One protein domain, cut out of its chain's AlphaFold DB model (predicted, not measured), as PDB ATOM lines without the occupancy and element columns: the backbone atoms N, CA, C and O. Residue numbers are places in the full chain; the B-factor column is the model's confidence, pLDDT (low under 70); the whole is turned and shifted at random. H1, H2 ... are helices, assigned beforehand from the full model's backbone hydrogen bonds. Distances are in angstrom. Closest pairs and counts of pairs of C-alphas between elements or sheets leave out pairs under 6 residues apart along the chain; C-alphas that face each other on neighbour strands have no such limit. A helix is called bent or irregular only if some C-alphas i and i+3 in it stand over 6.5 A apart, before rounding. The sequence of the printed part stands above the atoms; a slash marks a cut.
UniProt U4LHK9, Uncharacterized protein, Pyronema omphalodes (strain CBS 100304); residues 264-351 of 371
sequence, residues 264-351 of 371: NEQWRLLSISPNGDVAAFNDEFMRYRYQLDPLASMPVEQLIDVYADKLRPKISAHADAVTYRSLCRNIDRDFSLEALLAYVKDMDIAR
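Overview. This is residues 264 to 351 of the 371 residues of an uncharacterized protein of Pyronema omphalodes (strain CBS 100304) (UniProt U4LHK9). Five helices run roughly along one line in a loosely packed bundle, with the kinked helix H3 in the middle, H2, H4 and H5 around it, and short H1 outside, beside H2. Neighbours mostly run opposite ways, but H3 and H5 run the same way. The printed part has 88 residues with five named helices, H1 to H5 in chain order, and no named strand; the class is all helix. The whole is compact, with a radius of gyration of the C-alphas of 12.9 A and spans of 35 by 28 by 19 A.

Along the chain. H1, residues 264 to 269, begins with C-alpha 264 at (18.740, -17.533, -2.088). H2 is residues 278 to 291, 19.7 A long. H3, residues 300 to 318, is 25.4 A long and irregular: C-alphas 310 and 313 are 7.4 A apart, and it has a kink of 58 degrees near residue 312. H4 is residues 321 to 331, 15.6 A. H5, residues 337 to 349, 18.4 A, ends with C-alpha 349 at (37.631, 6.164, -11.318).

Arrangement. H1 and H2 are close but not clearly touching; their closest C-alphas, of Trp 267 and Tyr 288, are 6.5 A apart. H2 and H3 are near each other, with 10 pairs of C-alphas within 10 A. H2, with residue 278 alone, only just touches H5, residues 344 to 348, with 3 pairs of C-alphas within 8 A; the closest, Val 278 and Val 344, are 7.5 A apart. H3 and H4 are close but not clearly touching, at a shallow tilt of 15 degrees, opposite ways; their closest C-alphas, of Ser 316 and Tyr 324, are 7.1 A apart. H3 and H5 are close but not clearly touching, closest at the C-alphas of Ile 304 and Leu 337, 6.5 A. H1, H2, H4 and H5 have every O i to N i+4 pair within hydrogen-bond range; H3 has 13 of 15.

Size, cuts and confidence. The C-alphas of Asp 293 and Asp 320, the two farthest apart, are 36.0 A apart. The printed part has no cut and no long link. Mean pLDDT of the printed part is 70.5; residues 293 to 297 and 318 to 351 are under 70.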
ATOM      1  N   ASN A 264      18.848 -17.192  -0.669       81.38
ATOM      2  CA  ASN A 264      18.740 -17.533  -2.088       81.38
ATOM      3  C   ASN A 264      17.862 -16.531  -2.841       81.38
ATOM      4  O   ASN A 264      18.191 -16.134  -3.959       81.38
ATOM      5  N   GLU A 265      16.752 -16.104  -2.242       83.56
ATOM      6  CA  GLU A 265      15.858 -15.128  -2.856       83.56
ATOM      7  C   GLU A 265      16.512 -13.743  -2.947       83.56
ATOM      8  O   GLU A 265      16.501 -13.125  -4.013       83.56
ATOM      9  N   GLN A 266      17.180 -13.297  -1.880       84.56
ATOM     10  CA  GLN A 266      17.954 -12.056  -1.872       84.56
ATOM     11  C   GLN A 266      19.116 -12.096  -2.869       84.56
ATOM     12  O   GLN A 266      19.298 -11.148  -3.627       84.56
ATOM     13  N   TRP A 267      19.850 -13.206  -2.957       86.62
ATOM     14  CA  TRP A 267      20.883 -13.416  -3.974       86.62
ATOM     15  C   TRP A 267      20.320 -13.355  -5.397       86.62
ATOM     16  O   TRP A 267      20.891 -12.718  -6.290       86.62
ATOM     17  N   ARG A 268      19.160 -13.979  -5.633       85.56
ATOM     18  CA  ARG A 268      18.479 -13.921  -6.931       85.56
ATOM     19  C   ARG A 268      18.111 -12.485  -7.301       85.56
ATOM     20  O   ARG A 268      18.240 -12.122  -8.468       85.56
ATOM     21  N   LEU A 269      17.708 -11.677  -6.325       88.44
ATOM     22  CA  LEU A 269      17.335 -10.275  -6.517       88.44
ATOM     23  C   LEU A 269      18.530  -9.310  -6.525       88.44
ATOM     24  O   LEU A 269      18.400  -8.215  -7.069       88.44
ATOM     25  N   LEU A 270      19.685  -9.709  -5.984       90.69
ATOM     26  CA  LEU A 270      20.890  -8.887  -5.947       90.69
ATOM     27  C   LEU A 270      21.273  -8.466  -7.367       90.69
ATOM     28  O   LEU A 270      21.500  -9.313  -8.229       90.69
ATOM     29  N   SER A 271      21.325  -7.167  -7.614       90.00
ATOM     30  CA  SER A 271      21.682  -6.574  -8.898       90.00
ATOM     31  C   SER A 271      22.126  -5.145  -8.641       90.00
ATOM     32  O   SER A 271      21.516  -4.449  -7.824       90.00
ATOM     33  N   ILE A 272      23.188  -4.693  -9.303       88.69
ATOM     34  CA  ILE A 272      23.649  -3.321  -9.105       88.69
ATOM     35  C   ILE A 272      22.697  -2.346  -9.808       88.69
ATOM     36  O   ILE A 272      22.292  -2.543 -10.956       88.69
ATOM     37  N   SER A 273      22.349  -1.251  -9.136       87.81
ATOM     38  CA  SER A 273      21.652  -0.136  -9.784       87.81
ATOM     39  C   SER A 273      22.564   0.525 -10.835       87.81
ATOM     40  O   SER A 273      23.777   0.590 -10.620       87.81
ATOM     41  N   PRO A 274      22.037   1.103 -11.935       85.19
ATOM     42  CA  PRO A 274      22.845   1.814 -12.935       85.19
ATOM     43  C   PRO A 274      23.772   2.905 -12.369       85.19
ATOM     44  O   PRO A 274      24.825   3.203 -12.938       85.19
ATOM     45  N   ASN A 275      23.378   3.493 -11.235       85.00
ATOM     46  CA  ASN A 275      24.133   4.511 -10.501       85.00
ATOM     47  C   ASN A 275      24.648   4.015  -9.137       85.00
ATOM     48  O   ASN A 275      25.087   4.828  -8.329       85.00
ATOM     49  N   GLY A 276      24.556   2.712  -8.860       82.88
ATOM     50  CA  GLY A 276      25.004   2.119  -7.602       82.88
ATOM     51  C   GLY A 276      26.526   2.113  -7.472       82.88
ATOM     52  O   GLY A 276      27.242   2.110  -8.475       82.88
ATOM     53  N   ASP A 277      27.016   2.100  -6.236       84.56
ATOM     54  CA  ASP A 277      28.436   1.933  -5.923       84.56
ATOM     55  C   ASP A 277      28.865   0.473  -6.134       84.56
ATOM     56  O   ASP A 277      28.227  -0.449  -5.621       84.56
ATOM     57  N   VAL A 278      29.935   0.253  -6.905       78.81
ATOM     58  CA  VAL A 278      30.454  -1.101  -7.152       78.81
ATOM     59  C   VAL A 278      31.102  -1.667  -5.901       78.81
ATOM     60  O   VAL A 278      30.990  -2.868  -5.677       78.81
ATOM     61  N   ALA A 279      31.761  -0.844  -5.082       77.50
ATOM     62  CA  ALA A 279      32.422  -1.339  -3.879       77.50
ATOM     63  C   ALA A 279      31.394  -1.945  -2.913       77.50
ATOM     64  O   ALA A 279      31.513  -3.115  -2.552       77.50
ATOM     65  N   ALA A 280      30.322  -1.203  -2.615       78.62
ATOM     66  CA  ALA A 280      29.211  -1.705  -1.808       78.62
ATOM     67  C   ALA A 280      28.558  -2.968  -2.406       78.62
ATOM     68  O   ALA A 280      28.280  -3.925  -1.684       78.62
ATOM     69  N   PHE A 281      28.352  -3.006  -3.728       87.88
ATOM     70  CA  PHE A 281      27.824  -4.194  -4.404       87.88
ATOM     71  C   PHE A 281      28.767  -5.402  -4.287       87.88
ATOM     72  O   PHE A 281      28.298  -6.517  -4.070       87.88
ATOM     73  N   ASN A 282      30.081  -5.206  -4.402       82.62
ATOM     74  CA  ASN A 282      31.072  -6.275  -4.276       82.62
ATOM     75  C   ASN A 282      31.093  -6.861  -2.872       82.62
ATOM     76  O   ASN A 282      31.123  -8.083  -2.726       82.62
ATOM     77  N   ASP A 283      31.045  -6.002  -1.857       80.81
ATOM     78  CA  ASP A 283      30.977  -6.434  -0.466       80.81
ATOM     79  C   ASP A 283      29.724  -7.285  -0.233       80.81
ATOM     80  O   ASP A 283      29.795  -8.366   0.359       80.81
ATOM     81  N   GLU A 284      28.581  -6.855  -0.769       85.50
ATOM     82  CA  GLU A 284      27.323  -7.583  -0.651       85.50
ATOM     83  C   GLU A 284      27.319  -8.899  -1.449       85.50
ATOM     84  O   GLU A 284      26.918  -9.942  -0.923       85.50
ATOM     85  N   PHE A 285      27.832  -8.892  -2.680       85.75
ATOM     86  CA  PHE A 285      27.977 -10.083  -3.516       85.75
ATOM     87  C   PHE A 285      28.872 -11.128  -2.847       85.75
ATOM     88  O   PHE A 285      28.502 -12.299  -2.732       85.75
ATOM     89  N   MET A 286      30.033 -10.707  -2.339       81.25
ATOM     90  CA  MET A 286      30.945 -11.596  -1.625       81.25
ATOM     91  C   MET A 286      30.322 -12.094  -0.321       81.25
ATOM     92  O   MET A 286      30.453 -13.276  -0.003       81.25
ATOM     93  N   ARG A 287      29.581 -11.247   0.409       80.81
ATOM     94  CA  ARG A 287      28.841 -11.655   1.612       80.81
ATOM     95  C   ARG A 287      27.876 -12.803   1.317       80.81
ATOM     96  O   ARG A 287      27.931 -13.810   2.022       80.81
ATOM     97  N   TYR A 288      27.042 -12.684   0.284       83.25
ATOM     98  CA  TYR A 288      26.108 -13.748  -0.099       83.25
ATOM     99  C   TYR A 288      26.827 -15.004  -0.588       83.25
ATOM    100  O   TYR A 288      26.471 -16.101  -0.164       83.25
ATOM    101  N   ARG A 289      27.891 -14.858  -1.389       79.19
ATOM    102  CA  ARG A 289      28.716 -15.988  -1.840       79.19
ATOM    103  C   ARG A 289      29.272 -16.798  -0.669       79.19
ATOM    104  O   ARG A 289      29.247 -18.020  -0.708       79.19
ATOM    105  N   TYR A 290      29.770 -16.132   0.372       73.75
ATOM    106  CA  TYR A 290      30.314 -16.816   1.547       73.75
ATOM    107  C   TYR A 290      29.245 -17.454   2.443       73.75
ATOM    108  O   TYR A 290      29.582 -18.327   3.239       73.75
ATOM    109  N   GLN A 291      27.995 -16.989   2.387       73.25
ATOM    110  CA  GLN A 291      26.896 -17.526   3.199       73.25
ATOM    111  C   GLN A 291      26.161 -18.673   2.498       73.25
ATOM    112  O   GLN A 291      25.701 -19.602   3.157       73.25
ATOM    113  N   LEU A 292      26.070 -18.624   1.170       73.56
ATOM    114  CA  LEU A 292      25.518 -19.681   0.337       73.56
ATOM    115  C   LEU A 292      26.645 -20.661  -0.025       73.56
ATOM    116  O   LEU A 292      27.181 -20.629  -1.128       73.56
ATOM    117  N   ASP A 293      26.986 -21.538   0.924       60.69
ATOM    118  CA  ASP A 293      27.941 -22.661   0.799       60.69
ATOM    119  C   ASP A 293      27.906 -23.398  -0.573       60.69
ATOM    120  O   ASP A 293      28.971 -23.676  -1.128       60.69
ATOM    121  N   PRO A 294      26.744 -23.631  -1.232       51.06
ATOM    122  CA  PRO A 294      26.714 -24.231  -2.575       51.06
ATOM    123  C   PRO A 294      27.332 -23.396  -3.718       51.06
ATOM    124  O   PRO A 294      27.521 -23.930  -4.806       51.06
ATOM    125  N   LEU A 295      27.679 -22.117  -3.521       47.59
ATOM    126  CA  LEU A 295      28.438 -21.315  -4.500       47.59
ATOM    127  C   LEU A 295      29.958 -21.433  -4.320       47.59
ATOM    128  O   LEU A 295      30.712 -21.002  -5.193       47.59
ATOM    129  N   ALA A 296      30.432 -22.012  -3.213       53.91
ATOM    130  CA  ALA A 296      31.852 -22.307  -3.032       53.91
ATOM    131  C   ALA A 296      32.328 -23.431  -3.970       53.91
ATOM    132  O   ALA A 296      33.507 -23.475  -4.311       53.91
ATOM    133  N   SER A 297      31.411 -24.298  -4.420       60.72
ATOM    134  CA  SER A 297      31.674 -25.366  -5.395       60.72
ATOM    135  C   SER A 297      31.427 -24.960  -6.854       60.72
ATOM    136  O   SER A 297      31.672 -25.762  -7.754       60.72
ATOM    137  N   MET A 298      30.960 -23.731  -7.107       72.56
ATOM    138  CA  MET A 298      30.780 -23.214  -8.462       72.56
ATOM    139  C   MET A 298      32.157 -22.962  -9.107       72.56
ATOM    140  O   MET A 298      32.988 -22.284  -8.492       72.56
ATOM    141  N   PRO A 299      32.411 -23.465 -10.332       77.25
ATOM    142  CA  PRO A 299      33.608 -23.119 -11.093       77.25
ATOM    143  C   PRO A 299      33.762 -21.601 -11.218       77.25
ATOM    144  O   PRO A 299      32.769 -20.873 -11.312       77.25
ATOM    145  N   VAL A 300      35.004 -21.116 -11.216       71.25
ATOM    146  CA  VAL A 300      35.303 -19.675 -11.244       71.25
ATOM    147  C   VAL A 300      34.670 -19.008 -12.466       71.25
ATOM    148  O   VAL A 300      34.177 -17.890 -12.363       71.25
ATOM    149  N   GLU A 301      34.603 -19.721 -13.586       74.25
ATOM    150  CA  GLU A 301      34.023 -19.272 -14.850       74.25
ATOM    151  C   GLU A 301      32.523 -18.973 -14.701       74.25
ATOM    152  O   GLU A 301      32.071 -17.872 -15.002       74.25
ATOM    153  N   GLN A 302      31.760 -19.899 -14.113       78.62
ATOM    154  CA  GLN A 302      30.323 -19.705 -13.873       78.62
ATOM    155  C   GLN A 302      30.055 -18.572 -12.881       78.62
ATOM    156  O   GLN A 302      29.062 -17.855 -12.988       78.62
ATOM    157  N   LEU A 303      30.944 -18.389 -11.902       78.44
ATOM    158  CA  LEU A 303      30.824 -17.285 -10.963       78.44
ATOM    159  C   LEU A 303      31.030 -15.934 -11.653       78.44
ATOM    160  O   LEU A 303      30.320 -14.978 -11.333       78.44
ATOM    161  N   ILE A 304      31.997 -15.851 -12.570       76.44
ATOM    162  CA  ILE A 304      32.241 -14.647 -13.364       76.44
ATOM    163  C   ILE A 304      30.995 -14.312 -14.187       76.44
ATOM    164  O   ILE A 304      30.572 -13.156 -14.166       76.44
ATOM    165  N   ASP A 305      30.358 -15.304 -14.812       80.00
ATOM    166  CA  ASP A 305      29.114 -15.107 -15.567       80.00
ATOM    167  C   ASP A 305      27.986 -14.565 -14.684       80.00
ATOM    168  O   ASP A 305      27.349 -13.563 -15.013       80.00
ATOM    169  N   VAL A 306      27.766 -15.175 -13.513       85.38
ATOM    170  CA  VAL A 306      26.742 -14.720 -12.560       85.38
ATOM    171  C   VAL A 306      27.024 -13.289 -12.101       85.38
ATOM    172  O   VAL A 306      26.112 -12.462 -12.054       85.38
ATOM    173  N   TYR A 307      28.278 -12.976 -11.779       85.06
ATOM    174  CA  TYR A 307      28.683 -11.640 -11.355       85.06
ATOM    175  C   TYR A 307      28.505 -10.603 -12.479       85.06
ATOM    176  O   TYR A 307      27.939  -9.532 -12.242       85.06
ATOM    177  N   ALA A 308      28.906 -10.927 -13.712       81.56
ATOM    178  CA  ALA A 308      28.715 -10.075 -14.885       81.56
ATOM    179  C   ALA A 308      27.225  -9.811 -15.156       81.56
ATOM    180  O   ALA A 308      26.833  -8.672 -15.426       81.56
ATOM    181  N   ASP A 309      26.373 -10.825 -14.998       86.00
ATOM    182  CA  ASP A 309      24.923 -10.697 -15.132       86.00
ATOM    183  C   ASP A 309      24.314  -9.768 -14.080       86.00
ATOM    184  O   ASP A 309      23.453  -8.948 -14.410       86.00
ATOM    185  N   LYS A 310      24.793  -9.830 -12.833       89.00
ATOM    186  CA  LYS A 310      24.369  -8.901 -11.774       89.00
ATOM    187  C   LYS A 310      24.892  -7.475 -11.979       89.00
ATOM    188  O   LYS A 310      24.239  -6.530 -11.539       89.00
ATOM    189  N   LEU A 311      26.034  -7.305 -12.650       85.94
ATOM    190  CA  LEU A 311      26.589  -5.997 -13.021       85.94
ATOM    191  C   LEU A 311      25.971  -5.395 -14.288       85.94
ATOM    192  O   LEU A 311      26.100  -4.186 -14.523       85.94
ATOM    193  N   ARG A 312      25.290  -6.212 -15.100       84.25
ATOM    194  CA  ARG A 312      24.737  -5.840 -16.407       84.25
ATOM    195  C   ARG A 312      24.014  -4.489 -16.420       84.25
ATOM    196  O   ARG A 312      24.295  -3.727 -17.345       84.25
ATOM    197  N   PRO A 313      23.145  -4.121 -15.455       86.12
ATOM    198  CA  PRO A 313      22.456  -2.832 -15.506       86.12
ATOM    199  C   PRO A 313      23.415  -1.636 -15.488       86.12
ATOM    200  O   PRO A 313      23.239  -0.709 -16.277       86.12
ATOM    201  N   LYS A 314      24.472  -1.674 -14.663       81.75
ATOM    202  CA  LYS A 314      25.495  -0.618 -14.626       81.75
ATOM    203  C   LYS A 314      26.327  -0.622 -15.902       81.75
ATOM    204  O   LYS A 314      26.500   0.432 -16.500       81.75
ATOM    205  N   ILE A 315      26.757  -1.784 -16.390       77.19
ATOM    206  CA  ILE A 315      27.560  -1.829 -17.621       77.19
ATOM    207  C   ILE A 315      26.739  -1.351 -18.834       77.19
ATOM    208  O   ILE A 315      27.229  -0.543 -19.616       77.19
ATOM    209  N   SER A 316      25.470  -1.754 -18.958       77.06
ATOM    210  CA  SER A 316      24.579  -1.336 -20.055       77.06
ATOM    211  C   SER A 316      24.251   0.159 -20.071       77.06
ATOM    212  O   SER A 316      23.922   0.701 -21.122       77.06
ATOM    213  N   ALA A 317      24.342   0.830 -18.920       75.56
ATOM    214  CA  ALA A 317      24.127   2.267 -18.820       75.56
ATOM    215  C   ALA A 317      25.346   3.084 -19.285       75.56
ATOM    216  O   ALA A 317      25.190   4.261 -19.603       75.56
ATOM    217  N   HIS A 318      26.539   2.474 -19.319       65.44
ATOM    218  CA  HIS A 318      27.811   3.181 -19.531       65.44
ATOM    219  C   HIS A 318      28.612   2.697 -20.745       65.44
ATOM    220  O   HIS A 318      29.437   3.450 -21.252       65.44
ATOM    221  N   ALA A 319      28.382   1.476 -21.228       61.50
ATOM    222  CA  ALA A 319      28.994   0.952 -22.443       61.50
ATOM    223  C   ALA A 319      28.005   1.025 -23.612       61.50
ATOM    224  O   ALA A 319      26.855   0.595 -23.508       61.50
ATOM    225  N   ASP A 320      28.465   1.508 -24.760       58.12
ATOM    226  CA  ASP A 320      27.787   1.281 -26.027       58.12
ATOM    227  C   ASP A 320      27.642  -0.235 -26.269       58.12
ATOM    228  O   ASP A 320      28.522  -1.039 -25.948       58.12
ATOM    229  N   ALA A 321      26.497  -0.660 -26.814       48.53
ATOM    230  CA  ALA A 321      26.110  -2.076 -26.898       48.53
ATOM    231  C   ALA A 321      27.136  -2.976 -27.629       48.53
ATOM    232  O   ALA A 321      27.104  -4.202 -27.483       48.53
ATOM    233  N   VAL A 322      28.037  -2.375 -28.414       48.28
ATOM    234  CA  VAL A 322      29.146  -3.029 -29.119       48.28
ATOM    235  C   VAL A 322      30.291  -3.376 -28.159       48.28
ATOM    236  O   VAL A 322      30.758  -4.517 -28.165       48.28
ATOM    237  N   THR A 323      30.684  -2.451 -27.282       58.38
ATOM    238  CA  THR A 323      31.756  -2.642 -26.291       58.38
ATOM    239  C   THR A 323      31.346  -3.644 -25.214       58.38
ATOM    240  O   THR A 323      32.136  -4.521 -24.872       58.38
ATOM    241  N   TYR A 324      30.077  -3.628 -24.779       54.94
ATOM    242  CA  TYR A 324      29.534  -4.635 -23.856       54.94
ATOM    243  C   TYR A 324      29.620  -6.060 -24.425       54.94
ATOM    244  O   TYR A 324      30.128  -6.965 -23.770       54.94
ATOM    245  N   ARG A 325      29.188  -6.266 -25.680       51.09
ATOM    246  CA  ARG A 325      29.279  -7.585 -26.333       51.09
ATOM    247  C   ARG A 325      30.720  -8.030 -26.561       51.09
ATOM    248  O   ARG A 325      30.977  -9.228 -26.509       51.09
ATOM    249  N   SER A 326      31.642  -7.104 -26.837       54.75
ATOM    250  CA  SER A 326      33.066  -7.429 -26.969       54.75
ATOM    251  C   SER A 326      33.682  -7.822 -25.627       54.75
ATOM    252  O   SER A 326      34.477  -8.754 -25.593       54.75
ATOM    253  N   LEU A 327      33.290  -7.169 -24.528       55.88
ATOM    254  CA  LEU A 327      33.710  -7.536 -23.175       55.88
ATOM    255  C   LEU A 327      33.174  -8.909 -22.774       55.88
ATOM    256  O   LEU A 327      33.966  -9.767 -22.410       55.88
ATOM    257  N   CYS A 328      31.872  -9.166 -22.937       52.72
ATOM    258  CA  CYS A 328      31.289 -10.479 -22.637       52.72
ATOM    259  C   CYS A 328      31.928 -11.612 -23.458       52.72
ATOM    260  O   CYS A 328      32.137 -12.690 -22.928       52.72
ATOM    261  N   ARG A 329      32.298 -11.369 -24.724       52.84
ATOM    262  CA  ARG A 329      33.000 -12.364 -25.564       52.84
ATOM    263  C   ARG A 329      34.478 -12.555 -25.216       52.84
ATOM    264  O   ARG A 329      35.044 -13.580 -25.574       52.84
ATOM    265  N   ASN A 330      35.114 -11.563 -24.595       48.47
ATOM    266  CA  ASN A 330      36.514 -11.646 -24.172       48.47
ATOM    267  C   ASN A 330      36.655 -12.209 -22.749       48.47
ATOM    268  O   ASN A 330      37.725 -12.704 -22.409       48.47
ATOM    269  N   ILE A 331      35.584 -12.181 -21.946       49.72
ATOM    270  CA  ILE A 331      35.507 -12.877 -20.654       49.72
ATOM    271  C   ILE A 331      35.679 -14.400 -20.834       49.72
ATOM    272  O   ILE A 331      36.345 -15.031 -20.021       49.72
ATOM    273  N   ASP A 332      35.221 -14.955 -21.963       48.00
ATOM    274  CA  ASP A 332      35.361 -16.377 -22.331       48.00
ATOM    275  C   ASP A 332      36.812 -16.860 -22.580       48.00
ATOM    276  O   ASP A 332      37.023 -18.045 -22.842       48.00
ATOM    277  N   ARG A 333      37.832 -15.983 -22.576       44.12
ATOM    278  CA  ARG A 333      39.205 -16.333 -23.007       44.12
ATOM    279  C   ARG A 333      40.309 -15.773 -22.099       44.12
ATOM    280  O   ARG A 333      41.096 -14.961 -22.551       44.12
ATOM    281  N   ASP A 334      40.408 -16.246 -20.858       49.34
ATOM    282  CA  ASP A 334      41.480 -15.912 -19.887       49.34
ATOM    283  C   ASP A 334      41.261 -14.642 -19.041       49.34
ATOM    284  O   ASP A 334      42.213 -13.994 -18.597       49.34
ATOM    285  N   PHE A 335      40.008 -14.273 -18.764       50.25
ATOM    286  CA  PHE A 335      39.710 -13.139 -17.885       50.25
ATOM    287  C   PHE A 335      39.589 -13.594 -16.424       50.25
ATOM    288  O   PHE A 335      38.652 -14.294 -16.051       50.25
ATOM    289  N   SER A 336      40.540 -13.200 -15.572       60.56
ATOM    290  CA  SER A 336      40.457 -13.477 -14.134       60.56
ATOM    291  C   SER A 336      39.414 -12.578 -13.459       60.56
ATOM    292  O   SER A 336      39.165 -11.446 -13.884       60.56
ATOM    293  N   LEU A 337      38.832 -13.048 -12.348       58.12
ATOM    294  CA  LEU A 337      37.956 -12.230 -11.495       58.12
ATOM    295  C   LEU A 337      38.643 -10.913 -11.078       58.12
ATOM    296  O   LEU A 337      37.996  -9.875 -10.984       58.12
ATOM    297  N   GLU A 338      39.964 -10.935 -10.891       60.31
ATOM    298  CA  GLU A 338      40.774  -9.753 -10.584       60.31
ATOM    299  C   GLU A 338      40.810  -8.745 -11.741       60.31
ATOM    300  O   GLU A 338      40.685  -7.545 -11.499       60.31
ATOM    301  N   ALA A 339      40.919  -9.207 -12.991       62.22
ATOM    302  CA  ALA A 339      40.879  -8.342 -14.170       62.22
ATOM    303  C   ALA A 339      39.504  -7.676 -14.338       62.22
ATOM    304  O   ALA A 339      39.413  -6.497 -14.683       62.22
ATOM    305  N   LEU A 340      38.428  -8.407 -14.029       62.94
ATOM    306  CA  LEU A 340      37.067  -7.870 -14.041       62.94
ATOM    307  C   LEU A 340      36.872  -6.813 -12.945       62.94
ATOM    308  O   LEU A 340      36.369  -5.724 -13.218       62.94
ATOM    309  N   LEU A 341      37.328  -7.096 -11.722       64.81
ATOM    310  CA  LEU A 341      37.283  -6.145 -10.611       64.81
ATOM    311  C   LEU A 341      38.114  -4.884 -10.898       64.81
ATOM    312  O   LEU A 341      37.664  -3.781 -10.588       64.81
ATOM    313  N   ALA A 342      39.289  -5.026 -11.519       65.50
ATOM    314  CA  ALA A 342      40.132  -3.902 -11.924       65.50
ATOM    315  C   ALA A 342      39.444  -3.020 -12.979       65.50
ATOM    316  O   ALA A 342      39.369  -1.807 -12.803       65.50
ATOM    317  N   TYR A 343      38.852  -3.623 -14.012       63.72
ATOM    318  CA  TYR A 343      38.140  -2.889 -15.059       63.72
ATOM    319  C   TYR A 343      36.929  -2.111 -14.520       63.72
ATOM    320  O   TYR A 343      36.722  -0.944 -14.855       63.72
ATOM    321  N   VAL A 344      36.129  -2.730 -13.647       63.41
ATOM    322  CA  VAL A 344      34.960  -2.056 -13.061       63.41
ATOM    323  C   VAL A 344      35.396  -0.929 -12.115       63.41
ATOM    324  O   VAL A 344      34.763   0.128 -12.078       63.41
ATOM    325  N   LYS A 345      36.517  -1.099 -11.406       65.62
ATOM    326  CA  LYS A 345      37.129  -0.036 -10.601       65.62
ATOM    327  C   LYS A 345      37.591   1.142 -11.468       65.62
ATOM    328  O   LYS A 345      37.357   2.288 -11.092       65.62
ATOM    329  N   ASP A 346      38.165   0.880 -12.642       63.50
ATOM    330  CA  ASP A 346      38.564   1.921 -13.597       63.50
ATOM    331  C   ASP A 346      37.356   2.690 -14.166       63.50
ATOM    332  O   ASP A 346      37.434   3.910 -14.344       63.50
ATOM    333  N   MET A 347      36.207   2.025 -14.365       60.72
ATOM    334  CA  MET A 347      34.949   2.691 -14.745       60.72
ATOM    335  C   MET A 347      34.452   3.681 -13.678       60.72
ATOM    336  O   MET A 347      33.949   4.751 -14.026       60.72
ATOM    337  N   ASP A 348      34.598   3.355 -12.388       57.53
ATOM    338  CA  ASP A 348      34.235   4.267 -11.296       57.53
ATOM    339  C   ASP A 348      35.268   5.403 -11.122       57.53
ATOM    340  O   ASP A 348      34.889   6.546 -10.852       57.53
ATOM    341  N   ILE A 349      36.562   5.145 -11.367       53.75
ATOM    342  CA  ILE A 349      37.631   6.164 -11.318       53.75
ATOM    343  C   ILE A 349      37.466   7.210 -12.428       53.75
ATOM    344  O   ILE A 349      37.565   8.407 -12.145       53.75
ATOM    345  N   ALA A 350      37.133   6.798 -13.659       51.78
ATOM    346  CA  ALA A 350      36.886   7.705 -14.788       51.78
ATOM    347  C   ALA A 350      35.761   8.729 -14.521       51.78
ATOM    348  O   ALA A 350      35.650   9.743 -15.215       51.78
ATOM    349  N   ARG A 351      34.939   8.485 -13.493       51.03
ATOM    350  CA  ARG A 351      33.834   9.340 -13.058       51.03
ATOM    351  C   ARG A 351      34.158  10.266 -11.894       51.03
ATOM    352  O   ARG A 351      33.357  11.167 -11.643       51.03
TER     353      ARG A 351